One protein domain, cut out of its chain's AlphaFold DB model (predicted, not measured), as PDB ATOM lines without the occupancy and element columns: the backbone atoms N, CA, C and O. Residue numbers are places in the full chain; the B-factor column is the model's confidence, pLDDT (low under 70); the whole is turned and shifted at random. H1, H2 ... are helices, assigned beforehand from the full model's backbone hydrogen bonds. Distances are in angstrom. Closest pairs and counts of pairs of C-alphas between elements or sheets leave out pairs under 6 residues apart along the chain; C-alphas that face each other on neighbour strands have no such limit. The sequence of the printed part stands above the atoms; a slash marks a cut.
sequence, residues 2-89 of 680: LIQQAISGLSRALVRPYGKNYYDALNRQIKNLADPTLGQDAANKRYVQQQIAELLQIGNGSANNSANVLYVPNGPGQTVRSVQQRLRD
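This is residues 2 to 89 of the 680 residues of the protein "Peptidase S74 domain-containing protein" of Pseudomonas sp. SbB1 (UniProt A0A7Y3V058). A drawn-out chain with little regular structure strings three short helices along a rod, H2 in the middle, H1 at one end and H3 near the other, with long loops between them. Residues 2 to 11 stick out free at the H1 end. The printed part has 88 residues, of which 24 are in named helices, H1, H2, H3 in chain order, with no named strand; the class is all helix. It is extended, with a radius of gyration of the C-alphas of 23.0 A and spans of 76 by 26 by 20 A.

H2, residues 45 to 55, is 15.3 A long and begins at C-alpha 45 (-42.942, 47.451, -4.197). H1, residues 3 to 10, begins at C-alpha 3 (-72.738, 26.945, -8.861) and is 11.4 A long. H3, residues 83 to 87, ends at C-alpha 87 (-14.463, 65.864, -13.177).

H2 is apart from H1 and from H3, and H1 and H3 are apart. Residues 70 to 71 pair with residues 81 to 82, antiparallel. Every O i to N i+4 pair is within hydrogen-bond range in H2 and H3, and 2 of 4 in H1.

The C-alphas of Leu 2 and Pro 76, the two farthest apart, are 77.4 A apart. The links H1 to H2, 34 residues, and H2 to H3, 27 residues, are long. The printed part has no cut. Its mean pLDDT is 73.4; residues 2 to 18, 20, 22 and 53 to 64 are under 70.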
ATOM      1  N   LEU A   2     -76.252  27.846  -6.532       48.84
ATOM      2  CA  LEU A   2     -74.982  27.723  -5.762       48.84
ATOM      3  C   LEU A   2     -73.744  27.625  -6.690       48.84
ATOM      4  O   LEU A   2     -72.676  28.095  -6.319       48.84
ATOM      5  N   ILE A   3     -73.881  27.132  -7.931       54.25
ATOM      6  CA  ILE A   3     -72.738  26.945  -8.861       54.25
ATOM      7  C   ILE A   3     -72.292  28.237  -9.585       54.25
ATOM      8  O   ILE A   3     -71.098  28.453  -9.766       54.25
ATOM      9  N   GLN A   4     -73.202  29.154  -9.948       52.69
ATOM     10  CA  GLN A   4     -72.823  30.394 -10.659       52.69
ATOM     11  C   GLN A   4     -72.162  31.465  -9.763       52.69
ATOM     12  O   GLN A   4     -71.380  32.272 -10.259       52.69
ATOM     13  N   GLN A   5     -72.401  31.456  -8.446       52.19
ATOM     14  CA  GLN A   5     -71.718  32.373  -7.517       52.19
ATOM     15  C   GLN A   5     -70.284  31.916  -7.187       52.19
ATOM     16  O   GLN A   5     -69.422  32.763  -6.956       52.19
ATOM     17  N   ALA A   6     -69.991  30.612  -7.269       51.91
ATOM     18  CA  ALA A   6     -68.635  30.082  -7.094       51.91
ATOM     19  C   ALA A   6     -67.674  30.527  -8.220       51.91
ATOM     20  O   ALA A   6     -66.510  30.824  -7.961       51.91
ATOM     21  N   ILE A   7     -68.167  30.662  -9.459       53.53
ATOM     22  CA  ILE A   7     -67.351  31.081 -10.619       53.53
ATOM     23  C   ILE A   7     -67.035  32.591 -10.580       53.53
ATOM     24  O   ILE A   7     -65.941  33.012 -10.952       53.53
ATOM     25  N   SER A   8     -67.946  33.412 -10.046       53.41
ATOM     26  CA  SER A   8     -67.718  34.851  -9.822       53.41
ATOM     27  C   SER A   8     -66.573  35.113  -8.827       53.41
ATOM     28  O   SER A   8     -65.729  35.978  -9.071       53.41
ATOM     29  N   GLY A   9     -66.468  34.309  -7.761       53.31
ATOM     30  CA  GLY A   9     -65.355  34.369  -6.803       53.31
ATOM     31  C   GLY A   9     -64.006  33.950  -7.400       53.31
ATOM     32  O   GLY A   9     -62.988  34.577  -7.111       53.31
ATOM     33  N   LEU A  10     -64.000  32.956  -8.299       53.38
ATOM     34  CA  LEU A  10     -62.794  32.483  -8.995       53.38
ATOM     35  C   LEU A  10     -62.238  33.495 -10.013       53.38
ATOM     36  O   LEU A  10     -61.039  33.497 -10.267       53.38
ATOM     37  N   SER A  11     -63.061  34.420 -10.525       55.22
ATOM     38  CA  SER A  11     -62.607  35.525 -11.395       55.22
ATOM     39  C   SER A  11     -61.794  36.620 -10.671       55.22
ATOM     40  O   SER A  11     -61.364  37.600 -11.289       55.22
ATOM     41  N   ARG A  12     -61.611  36.489  -9.347       54.47
ATOM     42  CA  ARG A  12     -60.859  37.427  -8.496       54.47
ATOM     43  C   ARG A  12     -59.520  36.878  -7.986       54.47
ATOM     44  O   ARG A  12     -58.773  37.641  -7.380       54.47
ATOM     45  N   ALA A  13     -59.212  35.602  -8.219       58.78
ATOM     46  CA  ALA A  13     -57.906  35.014  -7.918       58.78
ATOM     47  C   ALA A  13     -56.955  35.171  -9.120       58.78
ATOM     48  O   ALA A  13     -57.415  35.271 -10.254       58.78
ATOM     49  N   LEU A  14     -55.636  35.189  -8.898       67.50
ATOM     50  CA  LEU A  14     -54.651  35.077  -9.985       67.50
ATOM     51  C   LEU A  14     -54.822  33.706 -10.649       67.50
ATOM     52  O   LEU A  14     -54.482  32.683 -10.057       67.50
ATOM     53  N   VAL A  15     -55.378  33.673 -11.859       66.69
ATOM     54  CA  VAL A  15     -55.617  32.427 -12.595       66.69
ATOM     55  C   VAL A  15     -54.479  32.206 -13.587       66.69
ATOM     56  O   VAL A  15     -54.037  33.130 -14.267       66.69
ATOM     57  N   ARG A  16     -54.005  30.962 -13.681       69.50
ATOM     58  CA  ARG A  16     -53.089  30.519 -14.736       69.50
ATOM     59  C   ARG A  16     -53.909  30.179 -15.987       69.50
ATOM     60  O   ARG A  16     -54.692  29.229 -15.926       69.50
ATOM     61  N   PRO A  17     -53.771  30.911 -17.108       68.00
ATOM     62  CA  PRO A  17     -54.511  30.596 -18.325       68.00
ATOM     63  C   PRO A  17     -54.135  29.209 -18.864       68.00
ATOM     64  O   PRO A  17     -52.982  28.777 -18.769       68.00
ATOM     65  N   TYR A  18     -55.110  28.505 -19.440       67.06
ATOM     66  CA  TYR A  18     -54.921  27.137 -19.925       67.06
ATOM     67  C   TYR A  18     -53.815  27.071 -20.995       67.06
ATOM     68  O   TYR A  18     -53.795  27.862 -21.936       67.06
ATOM     69  N   GLY A  19     -52.866  26.145 -20.824       74.56
ATOM     70  CA  GLY A  19     -51.716  25.969 -21.722       74.56
ATOM     71  C   GLY A  19     -50.585  26.997 -21.565       74.56
ATOM     72  O   GLY A  19     -49.599  26.926 -22.294       74.56
ATOM     73  N   LYS A  20     -50.684  27.946 -20.626       69.50
ATOM     74  CA  LYS A  20     -49.621  28.922 -20.337       69.50
ATOM     75  C   LYS A  20     -48.840  28.529 -19.088       69.50
ATOM     76  O   LYS A  20     -49.326  27.775 -18.252       69.50
ATOM     77  N   ASN A  21     -47.612  29.010 -18.946       70.00
ATOM     78  CA  ASN A  21     -46.739  28.796 -17.783       70.00
ATOM     79  C   ASN A  21     -46.634  30.033 -16.869       70.00
ATOM     80  O   ASN A  21     -45.753  30.078 -16.020       70.00
ATOM     81  N   TYR A  22     -47.542  31.002 -17.016       66.06
ATOM     82  CA  TYR A  22     -47.597  32.227 -16.216       66.06
ATOM     83  C   TYR A  22     -48.996  32.450 -15.626       66.06
ATOM     84  O   TYR A  22     -49.990  31.956 -16.160       66.06
ATOM     85  N   TYR A  23     -49.069  33.205 -14.531       75.56
ATOM     86  CA  TYR A  23     -50.321  33.709 -13.962       75.56
ATOM     87  C   TYR A  23     -50.599  35.103 -14.528       75.56
ATOM     88  O   TYR A  23     -49.697  35.938 -14.560       75.56
ATOM     89  N   ASP A  24     -51.824  35.353 -14.995       72.75
ATOM     90  CA  ASP A  24     -52.209  36.638 -15.589       72.75
ATOM     91  C   ASP A  24     -53.009  37.472 -14.578       72.75
ATOM     92  O   ASP A  24     -54.058  37.048 -14.087       72.75
ATOM     93  N   ALA A  25     -52.500  38.659 -14.247       75.00
ATOM     94  CA  ALA A  25     -53.149  39.587 -13.326       75.00
ATOM     95  C   ALA A  25     -54.210  40.476 -14.003       75.00
ATOM     96  O   ALA A  25     -54.904  41.216 -13.305       75.00
ATOM     97  N   LEU A  26     -54.347  40.438 -15.336       74.38
ATOM     98  CA  LEU A  26     -55.308  41.225 -16.122       74.38
ATOM     99  C   LEU A  26     -55.280  42.733 -15.789       74.38
ATOM    100  O   LEU A  26     -56.327  43.362 -15.631       74.38
ATOM    101  N   ASN A  27     -54.082  43.311 -15.626       71.75
ATOM    102  CA  ASN A  27     -53.857  44.698 -15.177       71.75
ATOM    103  C   ASN A  27     -54.448  45.060 -13.793       71.75
ATOM    104  O   ASN A  27     -54.581  46.240 -13.464       71.75
ATOM    105  N   ARG A  28     -54.793  44.081 -12.946       72.81
ATOM    106  CA  ARG A  28     -55.285  44.314 -11.576       72.81
ATOM    107  C   ARG A  28     -54.142  44.291 -10.555       72.81
ATOM    108  O   ARG A  28     -53.146  43.596 -10.725       72.81
ATOM    109  N   GLN A  29     -54.296  45.048  -9.466       74.81
ATOM    110  CA  GLN A  29     -53.312  45.102  -8.377       74.81
ATOM    111  C   GLN A  29     -53.327  43.827  -7.521       74.81
ATOM    112  O   GLN A  29     -54.388  43.384  -7.081       74.81
ATOM    113  N   ILE A  30     -52.142  43.305  -7.202       79.12
ATOM    114  CA  ILE A  30     -51.943  42.211  -6.242       79.12
ATOM    115  C   ILE A  30     -51.679  42.834  -4.861       79.12
ATOM    116  O   ILE A  30     -50.665  43.504  -4.668       79.12
ATOM    117  N   LYS A  31     -52.600  42.666  -3.901       74.12
ATOM    118  CA  LYS A  31     -52.456  43.171  -2.517       74.12
ATOM    119  C   LYS A  31     -51.889  42.090  -1.587       74.12
ATOM    120  O   LYS A  31     -52.129  40.911  -1.819       74.12
ATOM    121  N   ASN A  32     -51.194  42.505  -0.521       75.44
ATOM    122  CA  ASN A  32     -50.582  41.633   0.500       75.44
ATOM    123  C   ASN A  32     -49.551  40.625  -0.048       75.44
ATOM    124  O   ASN A  32     -49.442  39.509   0.451       75.44
ATOM    125  N   LEU A  33     -48.798  41.018  -1.076       83.50
ATOM    126  CA  LEU A  33     -47.682  40.227  -1.592       83.50
ATOM    127  C   LEU A  33     -46.514  40.266  -0.591       83.50
ATOM    128  O   LEU A  33     -46.058  41.354  -0.240       83.50
ATOM    129  N   ALA A  34     -46.054  39.098  -0.137       82.56
ATOM    130  CA  ALA A  34     -44.898  38.967   0.751       82.56
ATOM    131  C   ALA A  34     -43.587  39.362   0.045       82.56
ATOM    132  O   ALA A  34     -43.560  39.525  -1.177       82.56
ATOM    133  N   ASP A  35     -42.514  39.573   0.808       86.56
ATOM    134  CA  ASP A  35     -41.189  39.805   0.226       86.56
ATOM    135  C   ASP A  35     -40.703  38.513  -0.474       86.56
ATOM    136  O   ASP A  35     -40.930  37.420   0.052       86.56
ATOM    137  N   PRO A  36     -40.088  38.610  -1.667       87.75
ATOM    138  CA  PRO A  36     -39.576  37.457  -2.400       87.75
ATOM    139  C   PRO A  36     -38.451  36.761  -1.622       87.75
ATOM    140  O   PRO A  36     -37.624  37.410  -0.984       87.75
ATOM    141  N   THR A  37     -38.406  35.433  -1.705       85.31
ATOM    142  CA  THR A  37     -37.406  34.586  -1.021       85.31
ATOM    143  C   THR A  37     -36.577  33.753  -1.997       85.31
ATOM    144  O   THR A  37     -35.443  33.389  -1.692       85.31
ATOM    145  N   LEU A  38     -37.120  33.485  -3.189       79.06
ATOM    146  CA  LEU A  38     -36.480  32.754  -4.279       79.06
ATOM    147  C   LEU A  38     -36.309  33.661  -5.505       79.06
ATOM    148  O   LEU A  38     -37.066  34.603  -5.720       79.06
ATOM    149  N   GLY A  39     -35.331  33.352  -6.362       73.19
ATOM    150  CA  GLY A  39     -34.980  34.199  -7.512       73.19
ATOM    151  C   GLY A  39     -36.059  34.344  -8.597       73.19
ATOM    152  O   GLY A  39     -35.911  35.196  -9.469       73.19
ATOM    153  N   GLN A  40     -37.124  33.534  -8.573       80.12
ATOM    154  CA  GLN A  40     -38.248  33.626  -9.521       80.12
ATOM    155  C   GLN A  40     -39.499  34.295  -8.926       80.12
ATOM    156  O   GLN A  40     -40.510  34.416  -9.622       80.12
ATOM    157  N   ASP A  41     -39.460  34.705  -7.656       82.62
ATOM    158  CA  ASP A  41     -40.617  35.285  -6.979       82.62
ATOM    159  C   ASP A  41     -40.946  36.682  -7.530       82.62
ATOM    160  O   ASP A  41     -40.070  37.485  -7.861       82.62
ATOM    161  N   ALA A  42     -42.239  37.007  -7.588       80.12
ATOM    162  CA  ALA A  42     -42.676  38.362  -7.890       80.12
ATOM    163  C   ALA A  42     -42.334  39.292  -6.715       80.12
ATOM    164  O   ALA A  42     -42.762  39.062  -5.585       80.12
ATOM    165  N   ALA A  43     -41.589  40.364  -6.977       85.56
ATOM    166  CA  ALA A  43     -41.191  41.307  -5.943       85.56
ATOM    167  C   ALA A  43     -42.295  42.336  -5.659       85.56
ATOM    168  O   ALA A  43     -42.832  42.971  -6.571       85.56
ATOM    169  N   ASN A  44     -42.616  42.547  -4.381       86.25
ATOM    170  CA  ASN A  44     -43.494  43.645  -3.997       86.25
ATOM    171  C   ASN A  44     -42.746  44.994  -4.039       86.25
ATOM    172  O   ASN A  44     -41.516  45.065  -4.002       86.25
ATOM    173  N   LYS A  45     -43.506  46.096  -4.097       80.62
ATOM    174  CA  LYS A  45     -42.942  47.451  -4.197       80.62
ATOM    175  C   LYS A  45     -41.997  47.787  -3.037       80.62
ATOM    176  O   LYS A  45     -40.992  48.447  -3.274       80.62
ATOM    177  N   ARG A  46     -42.306  47.345  -1.812       81.75
ATOM    178  CA  ARG A  46     -41.490  47.613  -0.619       81.75
ATOM    179  C   ARG A  46     -40.123  46.943  -0.738       81.75
ATOM    180  O   ARG A  46     -39.129  47.637  -0.567       81.75
ATOM    181  N   TYR A  47     -40.076  45.662  -1.094       85.38
ATOM    182  CA  TYR A  47     -38.834  44.923  -1.302       85.38
ATOM    183  C   TYR A  47     -37.964  45.567  -2.385       85.38
ATOM    184  O   TYR A  47     -36.793  45.844  -2.152       85.38
ATOM    185  N   VAL A  48     -38.546  45.892  -3.547       82.19
ATOM    186  CA  VAL A  48     -37.814  46.572  -4.632       82.19
ATOM    187  C   VAL A  48     -37.281  47.928  -4.164       82.19
ATOM    188  O   VAL A  48     -36.129  48.257  -4.426       82.19
ATOM    189  N   GLN A  49     -38.082  48.710  -3.432       79.50
ATOM    190  CA  GLN A  49     -37.645  49.996  -2.883       79.50
ATOM    191  C   GLN A  49     -36.549  49.849  -1.822       79.50
ATOM    192  O   GLN A  49     -35.653  50.684  -1.795       79.50
ATOM    193  N   GLN A  50     -36.591  48.813  -0.980       78.19
ATOM    194  CA  GLN A  50     -35.560  48.541   0.026       78.19
ATOM    195  C   GLN A  50     -34.255  48.062  -0.610       78.19
ATOM    196  O   GLN A  50     -33.214  48.603  -0.276       78.19
ATOM    197  N   GLN A  51     -34.303  47.151  -1.585       80.31
ATOM    198  CA  GLN A  51     -33.110  46.705  -2.315       80.31
ATOM    199  C   GLN A  51     -32.469  47.842  -3.123       80.31
ATOM    200  O   GLN A  51     -31.251  47.989  -3.134       80.31
ATOM    201  N   ILE A  52     -33.282  48.706  -3.744       70.88
ATOM    202  CA  ILE A  52     -32.792  49.928  -4.397       70.88
ATOM    203  C   ILE A  52     -32.216  50.904  -3.359       70.88
ATOM    204  O   ILE A  52     -31.172  51.497  -3.607       70.88
ATOM    205  N   ALA A  53     -32.850  51.062  -2.193       64.44
ATOM    206  CA  ALA A  53     -32.345  51.919  -1.119       64.44
ATOM    207  C   ALA A  53     -31.034  51.395  -0.505       64.44
ATOM    208  O   ALA A  53     -30.159  52.198  -0.198       64.44
ATOM    209  N   GLU A  54     -30.867  50.079  -0.368       65.19
ATOM    210  CA  GLU A  54     -29.637  49.422   0.093       65.19
ATOM    211  C   GLU A  54     -28.507  49.552  -0.940       65.19
ATOM    212  O   GLU A  54     -27.389  49.906  -0.578       65.19
ATOM    213  N   LEU A  55     -28.801  49.398  -2.238       60.78
ATOM    214  CA  LEU A  55     -27.862  49.720  -3.327       60.78
ATOM    215  C   LEU A  55     -27.454  51.205  -3.352       60.78
ATOM    216  O   LEU A  55     -26.362  51.536  -3.811       60.78
ATOM    217  N   LEU A  56     -28.313  52.101  -2.855       57.41
ATOM    218  CA  LEU A  56     -28.085  53.549  -2.794       57.41
ATOM    219  C   LEU A  56     -27.459  54.034  -1.475       57.41
ATOM    220  O   LEU A  56     -27.082  55.202  -1.383       57.41
ATOM    221  N   GLN A  57     -27.280  53.172  -0.467       52.25
ATOM    222  CA  GLN A  57     -26.769  53.546   0.863       52.25
ATOM    223  C   GLN A  57     -25.268  53.899   0.920       52.25
ATOM    224  O   GLN A  57     -24.710  54.055   2.004       52.25
ATOM    225  N   ILE A  58     -24.607  54.085  -0.225       55.25
ATOM    226  CA  ILE A  58     -23.208  54.535  -0.295       55.25
ATOM    227  C   ILE A  58     -23.113  56.056  -0.564       55.25
ATOM    228  O   ILE A  58     -22.044  56.640  -0.408       55.25
ATOM    229  N   GLY A  59     -24.213  56.753  -0.889       50.25
ATOM    230  CA  GLY A  59     -24.173  58.201  -1.136       50.25
ATOM    231  C   GLY A  59     -25.517  58.907  -0.961       50.25
ATOM    232  O   GLY A  59     -26.540  58.492  -1.493       50.25
ATOM    233  N   ASN A  60     -25.520  60.002  -0.203       48.97
ATOM    234  CA  ASN A  60     -26.704  60.798   0.121       48.97
ATOM    235  C   ASN A  60     -27.334  61.399  -1.170       48.97
ATOM    236  O   ASN A  60     -26.745  62.286  -1.786       48.97
ATOM    237  N   GLY A  61     -28.517  60.935  -1.613       58.59
ATOM    238  CA  GLY A  61     -29.309  61.555  -2.701       58.59
ATOM    239  C   GLY A  61     -29.809  60.617  -3.818       58.59
ATOM    240  O   GLY A  61     -29.753  59.399  -3.705       58.59
ATOM    241  N   SER A  62     -30.334  61.195  -4.912       59.41
ATOM    242  CA  SER A  62     -30.832  60.453  -6.090       59.41
ATOM    243  C   SER A  62     -29.717  59.658  -6.788       59.41
ATOM    244  O   SER A  62     -28.593  60.147  -6.909       59.41
ATOM    245  N   ALA A  63     -30.048  58.469  -7.307       58.03
ATOM    246  CA  ALA A  63     -29.141  57.584  -8.050       58.03
ATOM    247  C   ALA A  63     -28.469  58.260  -9.260       58.03
ATOM    248  O   ALA A  63     -27.363  57.898  -9.648       58.03
ATOM    249  N   ASN A  64     -29.127  59.270  -9.837       69.25
ATOM    250  CA  ASN A  64     -28.653  59.992 -11.018       69.25
ATOM    251  C   ASN A  64     -27.694  61.154 -10.684       69.25
ATOM    252  O   ASN A  64     -27.329  61.918 -11.576       69.25
ATOM    253  N   ASN A  65     -27.307  61.338  -9.417       77.81
ATOM    254  CA  ASN A  65     -26.338  62.362  -9.031       77.81
ATOM    255  C   ASN A  65     -24.905  61.853  -9.253       77.81
ATOM    256  O   ASN A  65     -24.521  60.821  -8.710       77.81
ATOM    257  N   SER A  66     -24.081  62.609  -9.984       79.75
ATOM    258  CA  SER A  66     -22.674  62.265 -10.245       79.75
ATOM    259  C   SER A  66     -21.807  62.179  -8.982       79.75
ATOM    260  O   SER A  66     -20.743  61.563  -9.021       79.75
ATOM    261  N   ALA A  67     -22.258  62.749  -7.857       82.94
ATOM    262  CA  ALA A  67     -21.647  62.558  -6.540       82.94
ATOM    263  C   ALA A  67     -21.767  61.110  -6.023       82.94
ATOM    264  O   ALA A  67     -20.908  60.664  -5.269       82.94
ATOM    265  N   ASN A  68     -22.800  60.383  -6.462       76.88
ATOM    266  CA  ASN A  68     -23.136  59.027  -6.015       76.88
ATOM    267  C   ASN A  68     -22.705  57.943  -7.023       76.88
ATOM    268  O   ASN A  68     -22.845  56.755  -6.746       76.88
ATOM    269  N   VAL A  69     -22.167  58.333  -8.186       81.75
ATOM    270  CA  VAL A  69     -21.601  57.403  -9.174       81.75
ATOM    271  C   VAL A  69     -20.107  57.258  -8.907       81.75
ATOM    272  O   VAL A  69     -19.370  58.240  -8.983       81.75
ATOM    273  N   LEU A  70     -19.648  56.044  -8.601       84.69
ATOM    274  CA  LEU A  70     -18.236  55.768  -8.337       84.69
ATOM    275  C   LEU A  70     -17.429  55.691  -9.643       84.69
ATOM    276  O   LEU A  70     -17.818  55.045 -10.611       84.69
ATOM    277  N   TYR A  71     -16.275  56.342  -9.640       84.88
ATOM    278  CA  TYR A  71     -15.226  56.283 -10.643       84.88
ATOM    279  C   TYR A  71     -14.034  55.518 -10.064       84.88
ATOM    280  O   TYR A  71     -13.445  55.919  -9.056       84.88
ATOM    281  N   VAL A  72     -13.666  54.422 -10.723       87.31
ATOM    282  CA  VAL A  72     -12.473  53.635 -10.394       87.31
ATOM    283  C   VAL A  72     -11.350  54.082 -11.333       87.31
ATOM    284  O   VAL A  72     -11.424  53.800 -12.531       87.31
ATOM    285  N   PRO A  73     -10.330  54.819 -10.849       85.75
ATOM    286  CA  PRO A  73      -9.254  55.286 -11.711       85.75
ATOM    287  C   PRO A  73      -8.389  54.115 -12.184       85.75
ATOM    288  O   PRO A  73      -8.032  53.238 -11.400       85.75
ATOM    289  N   ASN A  74      -8.002  54.129 -13.459       85.81
ATOM    290  CA  ASN A  74      -7.023  53.183 -13.982       85.81
ATOM    291  C   ASN A  74      -5.608  53.672 -13.629       85.81
ATOM    292  O   ASN A  74      -5.094  54.590 -14.269       85.81
ATOM    293  N   GLY A  75      -5.005  53.112 -12.578       83.12
ATOM    294  CA  GLY A  75      -3.631  53.409 -12.173       83.12
ATOM    295  C   GLY A  75      -3.248  52.754 -10.839       83.12
ATOM    296  O   GLY A  75      -4.112  52.570  -9.979       83.12
ATOM    297  N   PRO A  76      -1.967  52.393 -10.635       85.19
ATOM    298  CA  PRO A  76      -1.517  51.792  -9.384       85.19
ATOM    299  C   PRO A  76      -1.730  52.751  -8.201       85.19
ATOM    300  O   PRO A  76      -1.426  53.940  -8.289       85.19
ATOM    301  N   GLY A  77      -2.266  52.227  -7.094       80.19
ATOM    302  CA  GLY A  77      -2.435  52.967  -5.836       80.19
ATOM    303  C   GLY A  77      -3.552  54.019  -5.816       80.19
ATOM    304  O   GLY A  77      -3.636  54.783  -4.860       80.19
ATOM    305  N   GLN A  78      -4.406  54.082  -6.841       82.19
ATOM    306  CA  GLN A  78      -5.510  55.044  -6.887       82.19
ATOM    307  C   GLN A  78      -6.708  54.571  -6.053       82.19
ATOM    308  O   GLN A  78      -7.153  53.429  -6.169       82.19
ATOM    309  N   THR A  79      -7.270  55.462  -5.240       85.88
ATOM    310  CA  THR A  79      -8.483  55.192  -4.457       85.88
ATOM    311  C   THR A  79      -9.741  55.475  -5.279       85.88
ATOM    312  O   THR A  79      -9.791  56.441  -6.046       85.88
ATOM    313  N   VAL A  80     -10.780  54.654  -5.099       85.44
ATOM    314  CA  VAL A  80     -12.105  54.892  -5.695       85.44
ATOM    315  C   VAL A  80     -12.651  56.232  -5.198       85.44
ATOM    316  O   VAL A  80     -12.571  56.544  -4.012       85.44
ATOM    317  N   ARG A  81     -13.198  57.030  -6.113       87.88
ATOM    318  CA  ARG A  81     -13.772  58.360  -5.850       87.88
ATOM    319  C   ARG A  81     -15.031  58.550  -6.682       87.88
ATOM    320  O   ARG A  81     -15.294  57.724  -7.543       87.88
ATOM    321  N   SER A  82     -15.827  59.593  -6.472       89.12
ATOM    322  CA  SER A  82     -17.003  59.819  -7.326       89.12
ATOM    323  C   SER A  82     -16.624  60.372  -8.706       89.12
ATOM    324  O   SER A  82     -15.587  61.018  -8.881       89.12
ATOM    325  N   VAL A  83     -17.484  60.159  -9.707       86.94
ATOM    326  CA  VAL A  83     -17.362  60.776 -11.040       86.94
ATOM    327  C   VAL A  83     -17.313  62.297 -10.913       86.94
ATOM    328  O   VAL A  83     -16.506  62.945 -11.575       86.94
ATOM    329  N   GLN A  84     -18.116  62.870 -10.012       87.69
ATOM    330  CA  GLN A  84     -18.071  64.300  -9.717       87.69
ATOM    331  C   GLN A  84     -16.693  64.748  -9.221       87.69
ATOM    332  O   GLN A  84     -16.185  65.757  -9.701       87.69
ATOM    333  N   GLN A  85     -16.085  64.017  -8.282       87.00
ATOM    334  CA  GLN A  85     -14.746  64.345  -7.785       87.00
ATOM    335  C   GLN A  85     -13.714  64.293  -8.912       87.00
ATOM    336  O   GLN A  85     -12.908  65.205  -9.029       87.00
ATOM    337  N   ARG A  86     -13.780  63.283  -9.789       87.88
ATOM    338  CA  ARG A  86     -12.865  63.172 -10.933       87.88
ATOM    339  C   ARG A  86     -13.000  64.335 -11.922       87.88
ATOM    340  O   ARG A  86     -11.988  64.841 -12.397       87.88
ATOM    341  N   LEU A  87     -14.222  64.752 -12.247       86.69
ATOM    342  CA  LEU A  87     -14.463  65.864 -13.177       86.69
ATOM    343  C   LEU A  87     -14.093  67.234 -12.589       86.69
ATOM    344  O   LEU A  87     -13.932  68.184 -13.344       86.69
ATOM    345  N   ARG A  88     -13.931  67.331 -11.264       88.12
ATOM    346  CA  ARG A  88     -13.507  68.542 -10.546       88.12
ATOM    347  C   ARG A  88     -12.006  68.588 -10.241       88.12
ATOM    348  O   ARG A  88     -11.579  69.459  -9.493       88.12
ATOM    349  N   ASP A  89     -11.204  67.690 -10.822       87.94
ATOM    350  CA  ASP A  89      -9.738  67.724 -10.681       87.94
ATOM    351  C   ASP A  89      -9.125  69.033 -11.222       87.94
ATOM    352  O   ASP A  89      -8.039  69.436 -10.807       87.94
TER     353      ASP A  89